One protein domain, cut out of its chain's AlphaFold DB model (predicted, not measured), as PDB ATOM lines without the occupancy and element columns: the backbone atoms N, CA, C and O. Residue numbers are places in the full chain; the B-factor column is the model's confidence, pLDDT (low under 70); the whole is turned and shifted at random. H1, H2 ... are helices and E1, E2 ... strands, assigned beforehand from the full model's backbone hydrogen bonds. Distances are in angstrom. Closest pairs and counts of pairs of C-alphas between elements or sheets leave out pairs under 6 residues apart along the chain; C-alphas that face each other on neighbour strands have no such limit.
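Overview. This is residues 24 to 129 of the 234 residues of an uncharacterized protein of Roseimicrobium sp. ORNL1 (UniProt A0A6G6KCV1). A small, strongly twisted and curled sheet of five short strands makes the core; H1 packs over its E3 and E2 end, H2 stands beside the strands near edge strand E1, and long loops make up much of the rest. The 106 printed residues hold two named helices and five named strands in the order E1, H1, E2, H2, E3, E4, E5. The sheet is mixed, in the order E1, E5, E4, E3, E2. The class is mixed, helices and strands, with 44 residues, under half, in named elements. The whole is compact, with a radius of gyration of the C-alphas of 13.0 A and a rounded outline of 34 by 29 by 27 A.

Along the chain. After residues 24 to 36, with no named element, E1 takes residues 37 to 41, 12.9 A long, from C-alpha 37 at (42.296, 166.154, 64.641). H1 is residues 44 to 53, 14.1 A, and E2 is residues 55 to 57. H2 is residues 60 to 69, 14.9 A, from C-alpha 60 at (33.197, 175.808, 77.848). E3, residues 76 to 81, is 15.8 A long. E4 is residues 98 to 102, 12.1 A, and E5 is residues 105 to 109, 13.3 A, with C-alpha 109 at (44.754, 164.851, 67.989).

Arrangement. In the sheet, edge strand E1 is antiparallel to E5 at 158 degrees, with N 38 and O 108 within hydrogen-bond range at 2.8 A. E4 and E5 form an antiparallel hairpin, with N 99 and O 107 at 2.8 A. E4 and E3 are parallel at 52 degrees, with N 80 and O 98 at 2.9 A. E3 is antiparallel to edge strand E2, with N 56 and O 77 at 2.9 A. The pairing of E3 is staggered: residues 76 to 78 pair with E2 and 79 to 81 with E4. The arrangement is two layers, helices H1 and H2 on one face of the sheet. H1 has a height over the sheet of 8.2 A and lies only just over E3 and E2, with 3 C-alphas on each; its closest pair with E2 is the C-alphas of Ile 50 and Leu 56, 5.8 A. H2, at a height of 8.7 A, is over none of the strands, but only just, with 2 C-alphas on E5; its closest pair with E1 is the C-alphas of Gln 62 and Leu 40, 6.8 A. H1 and H2 are apart. In H1 every O i to N i+4 pair is within hydrogen-bond range; in H2, 4 of 6 are.

Size, cuts and confidence. The two C-alphas farthest apart, those of Glu 29 and Asp 117, are 35.4 A from each other. The printed part has no cut. The link E3 to E4, 16 residues, is long. Residues 26 to 27 pair with 32 to 33, antiparallel. The mean pLDDT of the printed part is 77.0, and residues 24 to 32, 81 to 94 and 122 to 129 are under 70.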
ATOM      1  N   TYR A  24      55.724 162.108  63.270       53.72
ATOM      2  CA  TYR A  24      54.935 163.242  63.712       53.72
ATOM      3  C   TYR A  24      53.746 163.479  62.799       53.72
ATOM      4  O   TYR A  24      53.824 163.397  61.572       53.72
ATOM      5  N   SER A  25      52.638 163.856  63.422       55.81
ATOM      6  CA  SER A  25      51.428 164.154  62.689       55.81
ATOM      7  C   SER A  25      51.560 165.428  61.848       55.81
ATOM      8  O   SER A  25      50.878 165.557  60.852       55.81
ATOM      9  N   PHE A  26      52.413 166.391  62.190       59.06
ATOM     10  CA  PHE A  26      52.327 167.745  61.630       59.06
ATOM     11  C   PHE A  26      53.264 168.030  60.442       59.06
ATOM     12  O   PHE A  26      54.478 167.888  60.550       59.06
ATOM     13  N   ASP A  27      52.700 168.537  59.345       62.88
ATOM     14  CA  ASP A  27      53.403 169.108  58.195       62.88
ATOM     15  C   ASP A  27      53.465 170.638  58.327       62.88
ATOM     16  O   ASP A  27      52.445 171.326  58.256       62.88
ATOM     17  N   SER A  28      54.676 171.176  58.491       57.47
ATOM     18  CA  SER A  28      54.923 172.611  58.663       57.47
ATOM     19  C   SER A  28      54.701 173.455  57.408       57.47
ATOM     20  O   SER A  28      54.481 174.660  57.528       57.47
ATOM     21  N   GLU A  29      54.776 172.866  56.211       58.94
ATOM     22  CA  GLU A  29      54.518 173.587  54.959       58.94
ATOM     23  C   GLU A  29      53.018 173.744  54.722       58.94
ATOM     24  O   GLU A  29      52.558 174.809  54.307       58.94
ATOM     25  N   THR A  30      52.245 172.693  55.005       63.16
ATOM     26  CA  THR A  30      50.791 172.697  54.785       63.16
ATOM     27  C   THR A  30      49.972 173.035  56.029       63.16
ATOM     28  O   THR A  30      48.764 173.248  55.910       63.16
ATOM     29  N   GLN A  31      50.604 173.104  57.206       64.44
ATOM     30  CA  GLN A  31      49.967 173.276  58.520       64.44
ATOM     31  C   GLN A  31      48.908 172.201  58.815       64.44
ATOM     32  O   GLN A  31      47.874 172.459  59.448       64.44
ATOM     33  N   ARG A  32      49.119 170.989  58.292       67.56
ATOM     34  CA  ARG A  32      48.184 169.867  58.419       67.56
ATOM     35  C   ARG A  32      48.723 168.826  59.370       67.56
ATOM     36  O   ARG A  32      49.905 168.514  59.344       67.56
ATOM     37  N   LEU A  33      47.821 168.243  60.149       70.62
ATOM     38  CA  LEU A  33      48.085 166.991  60.838       70.62
ATOM     39  C   LEU A  33      47.754 165.811  59.902       70.62
ATOM     40  O   LEU A  33      46.786 165.862  59.143       70.62
ATOM     41  N   SER A  34      48.564 164.760  59.946       71.38
ATOM     42  CA  SER A  34      48.451 163.508  59.201       71.38
ATOM     43  C   SER A  34      47.586 162.494  59.950       71.38
ATOM     44  O   SER A  34      47.171 161.490  59.372       71.38
ATOM     45  N   VAL A  35      47.245 162.800  61.206       73.25
ATOM     46  CA  VAL A  35      46.222 162.114  61.994       73.25
ATOM     47  C   VAL A  35      44.927 162.930  62.027       73.25
ATOM     48  O   VAL A  35      44.966 164.158  61.897       73.25
ATOM     49  N   PRO A  36      43.767 162.281  62.231       83.19
ATOM     50  CA  PRO A  36      42.526 162.994  62.496       83.19
ATOM     51  C   PRO A  36      42.676 163.917  63.711       83.19
ATOM     52  O   PRO A  36      43.237 163.532  64.735       83.19
ATOM     53  N   SER A  37      42.161 165.139  63.598       87.19
ATOM     54  CA  SER A  37      42.296 166.154  64.641       87.19
ATOM     55  C   SER A  37      41.058 167.031  64.738       87.19
ATOM     56  O   SER A  37      40.470 167.397  63.717       87.19
ATOM     57  N   LEU A  38      40.715 167.441  65.954       90.50
ATOM     58  CA  LEU A  38      39.737 168.486  66.213       90.50
ATOM     59  C   LEU A  38      40.440 169.846  66.169       90.50
ATOM     60  O   LEU A  38      41.311 170.114  66.994       90.50
ATOM     61  N   ARG A  39      40.064 170.705  65.216       90.62
ATOM     62  CA  ARG A  39      40.569 172.084  65.153       90.62
ATOM     63  C   ARG A  39      39.671 173.005  65.969       90.62
ATOM     64  O   ARG A  39      38.450 172.964  65.822       90.62
ATOM     65  N   LEU A  40      40.274 173.810  66.834       92.94
ATOM     66  CA  LEU A  40      39.586 174.707  67.755       92.94
ATOM     67  C   LEU A  40      40.115 176.126  67.560       92.94
ATOM     68  O   LEU A  40      41.313 176.375  67.711       92.94
ATOM     69  N   LYS A  41      39.208 177.054  67.245       93.38
ATOM     70  CA  LYS A  41      39.522 178.482  67.161       93.38
ATOM     71  C   LYS A  41      39.769 179.060  68.546       93.38
ATOM     72  O   LYS A  41      39.025 178.751  69.475       93.38
ATOM     73  N   LEU A  42      40.802 179.884  68.647       92.06
ATOM     74  CA  LEU A  42      41.239 180.566  69.853       92.06
ATOM     75  C   LEU A  42      40.681 181.985  69.899       92.06
ATOM     76  O   LEU A  42      40.609 182.668  68.876       92.06
ATOM     77  N   ASP A  43      40.359 182.448  71.099       92.44
ATOM     78  CA  ASP A  43      40.178 183.875  71.355       92.44
ATOM     79  C   ASP A  43      41.510 184.569  71.707       92.44
ATOM     80  O   ASP A  43      42.551 183.934  71.902       92.44
ATOM     81  N   GLU A  44      41.495 185.899  71.798       90.06
ATOM     82  CA  GLU A  44      42.694 186.690  72.106       90.06
ATOM     83  C   GLU A  44      43.315 186.351  73.472       90.06
ATOM     84  O   GLU A  44      44.539 186.410  73.631       90.06
ATOM     85  N   ALA A  45      42.494 185.991  74.465       92.50
ATOM     86  CA  ALA A  45      42.976 185.640  75.796       92.50
ATOM     87  C   ALA A  45      43.711 184.296  75.771       92.50
ATOM     88  O   ALA A  45      44.783 184.175  76.366       92.50
ATOM     89  N   GLN A  46      43.195 183.328  75.015       93.88
ATOM     90  CA  GLN A  46      43.823 182.032  74.782       93.88
ATOM     91  C   GLN A  46      45.117 182.165  73.972       93.88
ATOM     92  O   GLN A  46      46.131 181.567  74.331       93.88
ATOM     93  N   VAL A  47      45.140 183.006  72.930       91.06
ATOM     94  CA  VAL A  47      46.376 183.306  72.181       91.06
ATOM     95  C   VAL A  47      47.437 183.895  73.108       91.06
ATOM     96  O   VAL A  47      48.605 183.499  73.048       91.06
ATOM     97  N   LYS A  48      47.050 184.817  73.996       90.44
ATOM     98  CA  LYS A  48      47.954 185.388  74.999       90.44
ATOM     99  C   LYS A  48      48.459 184.329  75.979       90.44
ATOM    100  O   LYS A  48      49.651 184.330  76.273       90.44
ATOM    101  N   GLU A  49      47.598 183.439  76.464       89.44
ATOM    102  CA  GLU A  49      47.975 182.357  77.382       89.44
ATOM    103  C   GLU A  49      49.009 181.415  76.751       89.44
ATOM    104  O   GLU A  49      50.077 181.196  77.325       89.44
ATOM    105  N   ILE A  50      48.755 180.948  75.527       88.50
ATOM    106  CA  ILE A  50      49.682 180.077  74.790       88.50
ATOM    107  C   ILE A  50      51.003 180.807  74.522       88.50
ATOM    108  O   ILE A  50      52.081 180.244  74.722       88.50
ATOM    109  N   SER A  51      50.933 182.075  74.111       88.19
ATOM    110  CA  SER A  51      52.123 182.894  73.855       88.19
ATOM    111  C   SER A  51      52.959 183.103  75.118       88.19
ATOM    112  O   SER A  51      54.177 183.159  75.027       88.19
ATOM    113  N   ALA A  52      52.332 183.207  76.290       85.19
ATOM    114  CA  ALA A  52      53.007 183.487  77.552       85.19
ATOM    115  C   ALA A  52      53.531 182.217  78.249       85.19
ATOM    116  O   ALA A  52      54.664 182.204  78.732       85.19
ATOM    117  N   PHE A  53      52.730 181.148  78.273       83.06
ATOM    118  CA  PHE A  53      52.950 179.959  79.109       83.06
ATOM    119  C   PHE A  53      53.010 178.647  78.319       83.06
ATOM    120  O   PHE A  53      53.538 177.648  78.813       83.06
ATOM    121  N   GLY A  54      52.501 178.624  77.085       81.38
ATOM    122  CA  GLY A  54      52.373 177.394  76.293       81.38
ATOM    123  C   GLY A  54      51.360 176.423  76.849       81.38
ATOM    124  O   GLY A  54      51.467 175.226  76.613       81.38
ATOM    125  N   THR A  55      50.410 176.937  77.610       86.25
ATOM    126  CA  THR A  55      49.234 176.212  78.051       86.25
ATOM    127  C   THR A  55      48.019 176.832  77.396       86.25
ATOM    128  O   THR A  55      48.038 177.988  76.974       86.25
ATOM    129  N   LEU A  56      46.968 176.037  77.304       89.31
ATOM    130  CA  LEU A  56      45.666 176.483  76.864       89.31
ATOM    131  C   LEU A  56      44.640 176.067  77.899       89.31
ATOM    132  O   LEU A  56      44.489 174.872  78.169       89.31
ATOM    133  N   LYS A  57      43.894 177.043  78.411       92.31
ATOM    134  CA  LYS A  57      42.603 176.804  79.035       92.31
ATOM    135  C   LYS A  57      41.503 176.808  77.977       92.31
ATOM    136  O   LYS A  57      41.216 177.832  77.356       92.31
ATOM    137  N   PHE A  58      40.856 175.667  77.786       92.50
ATOM    138  CA  PHE A  58      39.732 175.538  76.865       92.50
ATOM    139  C   PHE A  58      38.498 176.288  77.382       92.50
ATOM    140  O   PHE A  58      38.175 176.256  78.573       92.50
ATOM    141  N   SER A  59      37.765 176.922  76.468       94.62
ATOM    142  CA  SER A  59      36.460 177.513  76.762       94.62
ATOM    143  C   SER A  59      35.412 176.424  77.022       94.62
ATOM    144  O   SER A  59      35.587 175.263  76.648       94.62
ATOM    145  N   GLU A  60      34.275 176.782  77.626       94.50
ATOM    146  CA  GLU A  60      33.197 175.808  77.848       94.50
ATOM    147  C   GLU A  60      32.702 175.161  76.548       94.50
ATOM    148  O   GLU A  60      32.375 173.975  76.531       94.50
ATOM    149  N   GLU A  61      32.644 175.924  75.457       94.31
ATOM    150  CA  GLU A  61      32.213 175.425  74.152       94.31
ATOM    151  C   GLU A  61      33.217 174.418  73.580       94.31
ATOM    152  O   GLU A  61      32.834 173.309  73.199       94.31
ATOM    153  N   GLN A  62      34.509 174.756  73.612       95.38
ATOM    154  CA  GLN A  62      35.588 173.852  73.207       95.38
ATOM    155  C   GLN A  62      35.581 172.578  74.063       95.38
ATOM    156  O   GLN A  62      35.697 171.475  73.530       95.38
ATOM    157  N   MET A  63      35.352 172.702  75.374       95.00
ATOM    158  CA  MET A  63      35.243 171.558  76.282       95.00
ATOM    159  C   MET A  63      34.048 170.662  75.973       95.00
ATOM    160  O   MET A  63      34.166 169.439  76.074       95.00
ATOM    161  N   ARG A  64      32.899 171.226  75.587       94.56
ATOM    162  CA  ARG A  64      31.739 170.429  75.155       94.56
ATOM    163  C   ARG A  64      32.076 169.600  73.920       94.56
ATOM    164  O   ARG A  64      31.746 168.420  73.905       94.56
ATOM    165  N   LEU A  65      32.762 170.185  72.936       93.56
ATOM    166  CA  LEU A  65      33.208 169.476  71.733       93.56
ATOM    167  C   LEU A  65      34.242 168.394  72.058       93.56
ATOM    168  O   LEU A  65      34.079 167.249  71.643       93.56
ATOM    169  N   LEU A  66      35.267 168.726  72.846       92.06
ATOM    170  CA  LEU A  66      36.308 167.780  73.257       92.06
ATOM    171  C   LEU A  66      35.723 166.574  73.987       92.06
ATOM    172  O   LEU A  66      36.105 165.440  73.705       92.06
ATOM    173  N   ARG A  67      34.743 166.793  74.869       93.12
ATOM    174  CA  ARG A  67      34.094 165.724  75.640       93.12
ATOM    175  C   ARG A  67      33.224 164.778  74.816       93.12
ATOM    176  O   ARG A  67      32.882 163.711  75.322       93.12
ATOM    177  N   LEU A  68      32.914 165.107  73.558       91.44
ATOM    178  CA  LEU A  68      32.302 164.149  72.628       91.44
ATOM    179  C   LEU A  68      33.265 163.006  72.285       91.44
ATOM    180  O   LEU A  68      32.832 161.867  72.116       91.44
ATOM    181  N   PHE A  69      34.561 163.311  72.211       90.06
ATOM    182  CA  PHE A  69      35.617 162.347  71.905       90.06
ATOM    183  C   PHE A  69      36.268 161.805  73.184       90.06
ATOM    184  O   PHE A  69      36.508 160.604  73.297       90.06
ATOM    185  N   TYR A  70      36.469 162.676  74.175       91.12
ATOM    186  CA  TYR A  70      37.180 162.389  75.419       91.12
ATOM    187  C   TYR A  70      36.358 162.815  76.646       91.12
ATOM    188  O   TYR A  70      36.540 163.922  77.161       91.12
ATOM    189  N   PRO A  71      35.450 161.964  77.157       90.75
ATOM    190  CA  PRO A  71      34.563 162.326  78.266       90.75
ATOM    191  C   PRO A  71      35.296 162.815  79.527       90.75
ATOM    192  O   PRO A  71      34.823 163.741  80.187       90.75
ATOM    193  N   SER A  72      36.471 162.247  79.817       89.88
ATOM    194  CA  SER A  72      37.334 162.625  80.946       89.88
ATOM    195  C   SER A  72      38.255 163.828  80.680       89.88
ATOM    196  O   SER A  72      39.158 164.080  81.474       89.88
ATOM    197  N   ALA A  73      38.065 164.581  79.587       90.06
ATOM    198  CA  ALA A  73      38.900 165.742  79.274       90.06
ATOM    199  C   ALA A  73      38.871 166.822  80.367       90.06
ATOM    200  O   ALA A  73      37.803 167.273  80.817       90.06
ATOM    201  N   THR A  74      40.071 167.271  80.740       88.50
ATOM    202  CA  THR A  74      40.325 168.416  81.619       88.50
ATOM    203  C   THR A  74      40.331 169.729  80.844       88.50
ATOM    204  O   THR A  74      40.544 169.752  79.638       88.50
ATOM    205  N   GLU A  75      40.110 170.837  81.553       89.31
ATOM    206  CA  GLU A  75      40.020 172.174  80.948       89.31
ATOM    207  C   GLU A  75      41.370 172.748  80.483       89.31
ATOM    208  O   GLU A  75      41.374 173.742  79.767       89.31
ATOM    209  N   HIS A  76      42.496 172.142  80.869       88.75
ATOM    210  CA  HIS A  76      43.835 172.600  80.499       88.75
ATOM    211  C   HIS A  76      44.571 171.557  79.658       88.75
ATOM    212  O   HIS A  76      44.473 170.358  79.937       88.75
ATOM    213  N   ALA A  77      45.355 172.036  78.694       86.19
ATOM    214  CA  ALA A  77      46.336 171.253  77.949       86.19
ATOM    215  C   ALA A  77      47.653 172.026  77.798       86.19
ATOM    216  O   ALA A  77      47.659 173.255  77.692       86.19
ATOM    217  N   ASN A  78      48.769 171.296  77.746       82.50
ATOM    218  CA  ASN A  78      50.021 171.850  77.234       82.50
ATOM    219  C   ASN A  78      49.911 171.970  75.711       82.50
ATOM    220  O   ASN A  78      49.353 171.087  75.056       82.50
ATOM    221  N   VAL A  79      50.443 173.053  75.157       81.56
ATOM    222  CA  VAL A  79      50.414 173.329  73.723       81.56
ATOM    223  C   VAL A  79      51.824 173.248  73.167       81.56
ATOM    224  O   VAL A  79      52.710 174.013  73.555       81.56
ATOM    225  N   VAL A  80      52.010 172.332  72.224       77.44
ATOM    226  CA  VAL A  80      53.246 172.184  71.458       77.44
ATOM    227  C   VAL A  80      53.180 173.138  70.273       77.44
ATOM    228  O   VAL A  80      52.194 173.142  69.532       77.44
ATOM    229  N   VAL A  81      54.212 173.959  70.074       69.19
ATOM    230  CA  VAL A  81      54.274 174.774  68.861       69.19
ATOM    231  C   VAL A  81      54.745 173.893  67.719       69.19
ATOM    232  O   VAL A  81      55.823 173.307  67.751       69.19
ATOM    233  N   ALA A  82      53.890 173.746  66.717       54.75
ATOM    234  CA  ALA A  82      54.106 172.779  65.667       54.75
ATOM    235  C   ALA A  82      54.909 173.424  64.542       54.75
ATOM    236  O   ALA A  82      54.334 174.159  63.742       54.75
ATOM    237  N   THR A  83      56.221 173.170  64.454       48.66
ATOM    238  CA  THR A  83      56.951 173.613  63.251       48.66
ATOM    239  C   THR A  83      58.248 172.908  62.890       48.66
ATOM    240  O   THR A  83      58.593 173.028  61.722       48.66
ATOM    241  N   HIS A  84      58.948 172.149  63.741       38.06
ATOM    242  CA  HIS A  84      59.945 171.177  63.251       38.06
ATOM    243  C   HIS A  84      60.517 170.282  64.357       38.06
ATOM    244  O   HIS A  84      60.856 170.762  65.428       38.06
ATOM    245  N   ASN A  85      60.622 168.997  64.013       37.34
ATOM    246  CA  ASN A  85      61.591 167.950  64.364       37.34
ATOM    247  C   ASN A  85      62.676 168.221  65.440       37.34
ATOM    248  O   ASN A  85      63.859 167.973  65.210       37.34
ATOM    249  N   ASP A  86      62.299 168.684  66.630       37.81
ATOM    250  CA  ASP A  86      63.241 168.934  67.730       37.81
ATOM    251  C   ASP A  86      63.594 167.669  68.531       37.81
ATOM    252  O   ASP A  86      64.037 167.793  69.664       37.81
ATOM    253  N   ASN A  87      63.416 166.458  67.972       34.75
ATOM    254  CA  ASN A  87      63.885 165.175  68.531       34.75
ATOM    255  C   ASN A  87      63.679 165.008  70.056       34.75
ATOM    256  O   ASN A  87      64.402 164.258  70.712       34.75
ATOM    257  N   ARG A  88      62.699 165.707  70.642       41.34
ATOM    258  CA  ARG A  88      62.278 165.528  72.023       41.34
ATOM    259  C   ARG A  88      61.311 164.362  72.004       41.34
ATOM    260  O   ARG A  88      60.103 164.519  71.870       41.34
ATOM    261  N   GLU A  89      61.945 163.193  71.987       41.72
ATOM    262  CA  GLU A  89      61.456 161.929  72.520       41.72
ATOM    263  C   GLU A  89      60.437 162.193  73.641       41.72
ATOM    264  O   GLU A  89      60.734 162.995  74.522       41.72
ATOM    265  N   ASP A  90      59.254 161.569  73.533       42.97
ATOM    266  CA  ASP A  90      58.203 161.382  74.562       42.97
ATOM    267  C   ASP A  90      56.764 161.639  74.058       42.97
ATOM    268  O   ASP A  90      55.895 162.042  74.824       42.97
ATOM    269  N   VAL A  91      56.434 161.344  72.788       50.81
ATOM    270  CA  VAL A  91      55.016 161.113  72.444       50.81
ATOM    271  C   VAL A  91      54.637 159.729  72.957       50.81
ATOM    272  O   VAL A  91      54.824 158.715  72.275       50.81
ATOM    273  N   ALA A  92      54.152 159.673  74.194       53.50
ATOM    274  CA  ALA A  92      53.650 158.433  74.750       53.50
ATOM    275  C   ALA A  92      52.414 157.983  73.936       53.50
ATOM    276  O   ALA A  92      51.547 158.798  73.612       53.50
ATOM    277  N   PRO A  93      52.302 156.694  73.562       56.75
ATOM    278  CA  PRO A  93      51.207 156.196  72.718       56.75
ATOM    279  C   PRO A  93      49.809 156.351  73.352       56.75
ATOM    280  O   PRO A  93      48.791 156.125  72.691       56.75
ATOM    281  N   ASP A  94      49.759 156.712  74.631       64.12
ATOM    282  CA  ASP A  94      48.586 156.929  75.466       64.12
ATOM    283  C   ASP A  94      48.355 158.406  75.840       64.12
ATOM    284  O   ASP A  94      47.636 158.683  76.809       64.12
ATOM    285  N   GLU A  95      48.933 159.336  75.077       70.50
ATOM    286  CA  GLU A  95      48.716 160.779  75.195       70.50
ATOM    287  C   GLU A  95      48.079 161.369  73.930       70.50
ATOM    288  O   GLU A  95      48.123 160.792  72.840       70.50
ATOM    289  N   VAL A  96      47.419 162.514  74.100       78.69
ATOM    290  CA  VAL A  96      46.812 163.292  73.018       78.69
ATOM    291  C   VAL A  96      47.487 164.652  72.975       78.69
ATOM    292  O   VAL A  96      47.430 165.413  73.943       78.69
ATOM    293  N   ASN A  97      48.087 164.980  71.834       80.56
ATOM    294  CA  ASN A  97      48.788 166.245  71.673       80.56
ATOM    295  C   ASN A  97      47.837 167.378  71.272       80.56
ATOM    296  O   ASN A  97      46.890 167.187  70.502       80.56
ATOM    297  N   CYS A  98      48.131 168.578  71.774       85.19
ATOM    298  CA  CYS A  98      47.517 169.830  71.349       85.19
ATOM    299  C   CYS A  98      48.577 170.683  70.646       85.19
ATOM    300  O   CYS A  98      49.567 171.090  71.256       85.19
ATOM    301  N   PHE A  99      48.376 170.939  69.358       84.56
ATOM    302  CA  PHE A  99      49.313 171.660  68.506       84.56
ATOM    303  C   PHE A  99      48.833 173.077  68.239       84.56
ATOM    304  O   PHE A  99      47.701 173.267  67.796       84.56
ATOM    305  N   TRP A 100      49.701 174.071  68.422       85.75
ATOM    306  CA  TRP A 100      49.464 175.410  67.887       85.75
ATOM    307  C   TRP A 100      49.765 175.380  66.392       85.75
ATOM    308  O   TRP A 100      50.924 175.264  65.998       85.75
ATOM    309  N   VAL A 101      48.719 175.405  65.567       82.31
ATOM    310  CA  VAL A 101      48.824 175.151  64.119       82.31
ATOM    311  C   VAL A 101      48.663 176.416  63.282       82.31
ATOM    312  O   VAL A 101      49.205 176.490  62.182       82.31
ATOM    313  N   ALA A 102      47.959 177.416  63.811       82.56
ATOM    314  CA  ALA A 102      47.846 178.754  63.243       82.56
ATOM    315  C   ALA A 102      47.733 179.785  64.381       82.56
ATOM    316  O   ALA A 102      47.391 179.412  65.505       82.56
ATOM    317  N   PRO A 103      48.002 181.079  64.136       84.81
ATOM    318  CA  PRO A 103      47.970 182.116  65.171       84.81
ATOM    319  C   PRO A 103      46.735 182.127  66.071       84.81
ATOM    320  O   PRO A 103      46.873 182.358  67.269       84.81
ATOM    321  N   ASP A 104      45.564 181.842  65.511       87.62
ATOM    322  CA  ASP A 104      44.268 181.843  66.187       87.62
ATOM    323  C   ASP A 104      43.657 180.434  66.297       87.62
ATOM    324  O   ASP A 104      42.443 180.294  66.444       87.62
ATOM    325  N   GLU A 105      44.457 179.371  66.181       89.56
ATOM    326  CA  GLU A 105      43.921 178.013  66.115       89.56
ATOM    327  C   GLU A 105      44.868 176.953  66.683       89.56
ATOM    328  O   GLU A 105      46.062 176.904  66.368       89.56
ATOM    329  N   VAL A 106      44.296 176.029  67.456       90.69
ATOM    330  CA  VAL A 106      44.959 174.783  67.856       90.69
ATOM    331  C   VAL A 106      44.306 173.571  67.205       90.69
ATOM    332  O   VAL A 106      43.120 173.581  66.871       90.69
ATOM    333  N   ALA A 107      45.074 172.497  67.067       89.38
ATOM    334  CA  ALA A 107      44.572 171.196  66.662       89.38
ATOM    335  C   ALA A 107      44.873 170.152  67.740       89.38
ATOM    336  O   ALA A 107      46.020 169.971  68.143       89.38
ATOM    337  N   VAL A 108      43.829 169.465  68.196       89.62
ATOM    338  CA  VAL A 108      43.907 168.384  69.181       89.62
ATOM    339  C   VAL A 108      43.801 167.056  68.448       89.62
ATOM    340  O   VAL A 108      42.839 166.838  67.708       89.62
ATOM    341  N   GLU A 109      44.772 166.168  68.632       87.25
ATOM    342  CA  GLU A 109      44.754 164.851  67.989       87.25
ATOM    343  C   GLU A 109      43.553 164.005  68.443       87.25
ATOM    344  O   GLU A 109      43.086 164.082  69.583       87.25
ATOM    345  N   LEU A 110      43.044 163.165  67.543       86.50
ATOM    346  CA  LEU A 110      42.025 162.165  67.849       86.50
ATOM    347  C   LEU A 110      42.675 160.776  67.908       86.50
ATOM    348  O   LEU A 110      43.034 160.199  66.885       86.50
ATOM    349  N   ASN A 111      42.812 160.235  69.119       83.50
ATOM    350  CA  ASN A 111      43.378 158.923  69.404       83.50
ATOM    351  C   ASN A 111      42.270 157.971  69.875       83.50
ATOM    352  O   ASN A 111      41.904 157.943  71.049       83.50
ATOM    353  N   GLU A 112      41.752 157.151  68.958       77.88
ATOM    354  CA  GLU A 112      40.685 156.177  69.247       77.88
ATOM    355  C   GLU A 112      41.099 155.082  70.240       77.88
ATOM    356  O   GLU A 112      40.242 154.403  70.808       77.88
ATOM    357  N   LYS A 113      42.406 154.886  70.447       81.25
ATOM    358  CA  LYS A 113      42.936 153.874  71.370       81.25
ATOM    359  C   LYS A 113      42.980 154.367  72.815       81.25
ATOM    360  O   LYS A 113      43.204 153.550  73.707       81.25
ATOM    361  N   LEU A 114      42.782 155.665  73.055       81.25
ATOM    362  CA  LEU A 114      42.783 156.221  74.402       81.25
ATOM    363  C   LEU A 114      41.556 155.713  75.190       81.25
ATOM    364  O   LEU A 114      40.423 155.848  74.716       81.25
ATOM    365  N   PRO A 115      41.739 155.161  76.404       82.25
ATOM    366  CA  PRO A 115      40.623 154.795  77.270       82.25
ATOM    367  C   PRO A 115      39.744 156.008  77.606       82.25
ATOM    368  O   PRO A 115      40.251 157.065  77.978       82.25
ATOM    369  N   LYS A 116      38.417 155.860  77.507       82.38
ATOM    370  CA  LYS A 116      37.457 156.965  77.720       82.38
ATOM    371  C   LYS A 116      37.451 157.525  79.144       82.38
ATOM    372  O   LYS A 116      36.984 158.642  79.348       82.38
ATOM    373  N   ASP A 117      37.899 156.730  80.109       82.25
ATOM    374  CA  ASP A 117      38.022 157.067  81.524       82.25
ATOM    375  C   ASP A 117      39.331 157.803  81.851       82.25
ATOM    376  O   ASP A 117      39.396 158.481  82.878       82.25
ATOM    377  N   LYS A 118      40.333 157.760  80.962       83.44
ATOM    378  CA  LYS A 118      41.603 158.483  81.106       83.44
ATOM    379  C   LYS A 118      41.494 159.893  80.512       83.44
ATOM    380  O   LYS A 118      40.933 160.084  79.435       83.44
ATOM    381  N   SER A 119      42.050 160.890  81.206       82.75
ATOM    382  CA  SER A 119      42.199 162.227  80.619       82.75
ATOM    383  C   SER A 119      43.173 162.169  79.430       82.75
ATOM    384  O   SER A 119      44.252 161.592  79.581       82.75
ATOM    385  N   PRO A 120      42.832 162.774  78.275       82.81
ATOM    386  CA  PRO A 120      43.723 162.896  77.120       82.81
ATOM    387  C   PRO A 120      44.932 163.791  77.403       82.81
ATOM    388  O   PRO A 120      45.973 163.629  76.772       82.81
ATOM    389  N   PHE A 121      44.795 164.718  78.355       81.50
ATOM    390  CA  PHE A 121      45.828 165.686  78.688       81.50
ATOM    391  C   PHE A 121      46.451 165.351  80.045       81.50
ATOM    392  O   PHE A 121      45.704 165.175  81.022       81.50
ATOM    393  N   PRO A 122      47.793 165.283  80.136       68.25
ATOM    394  CA  PRO A 122      48.467 165.261  81.422       68.25
ATOM    395  C   PRO A 122      48.203 166.576  82.166       68.25
ATOM    396  O   PRO A 122      47.848 167.596  81.569       68.25
ATOM    397  N   ALA A 123      48.385 166.565  83.489       67.50
ATOM    398  CA  ALA A 123      48.316 167.796  84.266       67.50
ATOM    399  C   ALA A 123      49.320 168.819  83.692       67.50
ATOM    400  O   ALA A 123      50.452 168.438  83.379       67.50
ATOM    401  N   PRO A 124      48.932 170.095  83.521       62.34
ATOM    402  CA  PRO A 124      49.805 171.089  82.914       62.34
ATOM    403  C   PRO A 124      51.092 171.226  83.731       62.34
ATOM    404  O   PRO A 124      51.059 171.575  84.912       62.34
ATOM    405  N   VAL A 125      52.231 170.947  83.094       57.59
ATOM    406  CA  VAL A 125      53.554 170.948  83.743       57.59
ATOM    407  C   VAL A 125      53.977 172.385  84.074       57.59
ATOM    408  O   VAL A 125      54.658 172.629  85.065       57.59
ATOM    409  N   ASN A 126      53.466 173.355  83.310       52.00
ATOM    410  CA  ASN A 126      53.809 174.773  83.420       52.00
ATOM    411  C   ASN A 126      52.953 175.559  84.430       52.00
ATOM    412  O   ASN A 126      53.098 176.775  84.529       52.00
ATOM    413  N   ALA A 127      52.072 174.904  85.199       44.50
ATOM    414  CA  ALA A 127      51.214 175.592  86.169       44.50
ATOM    415  C   ALA A 127      51.972 176.170  87.382       44.50
ATOM    416  O   ALA A 127      51.398 176.952  88.136       44.50
ATOM    417  N   VAL A 128      53.246 175.816  87.592       42.50
ATOM    418  CA  VAL A 128      54.050 176.356  88.697       42.50
ATOM    419  C   VAL A 128      55.520 176.456  88.287       42.50
ATOM    420  O   VAL A 128      56.338 175.624  88.668       42.50
ATOM    421  N   PHE A 129      55.892 177.506  87.557       41.12
ATOM    422  CA  PHE A 129      57.262 178.007  87.683       41.12
ATOM    423  C   PHE A 129      57.303 178.864  88.951       41.12
ATOM    424  O   PHE A 129      56.648 179.909  88.987       41.12
TER     425      PHE A 129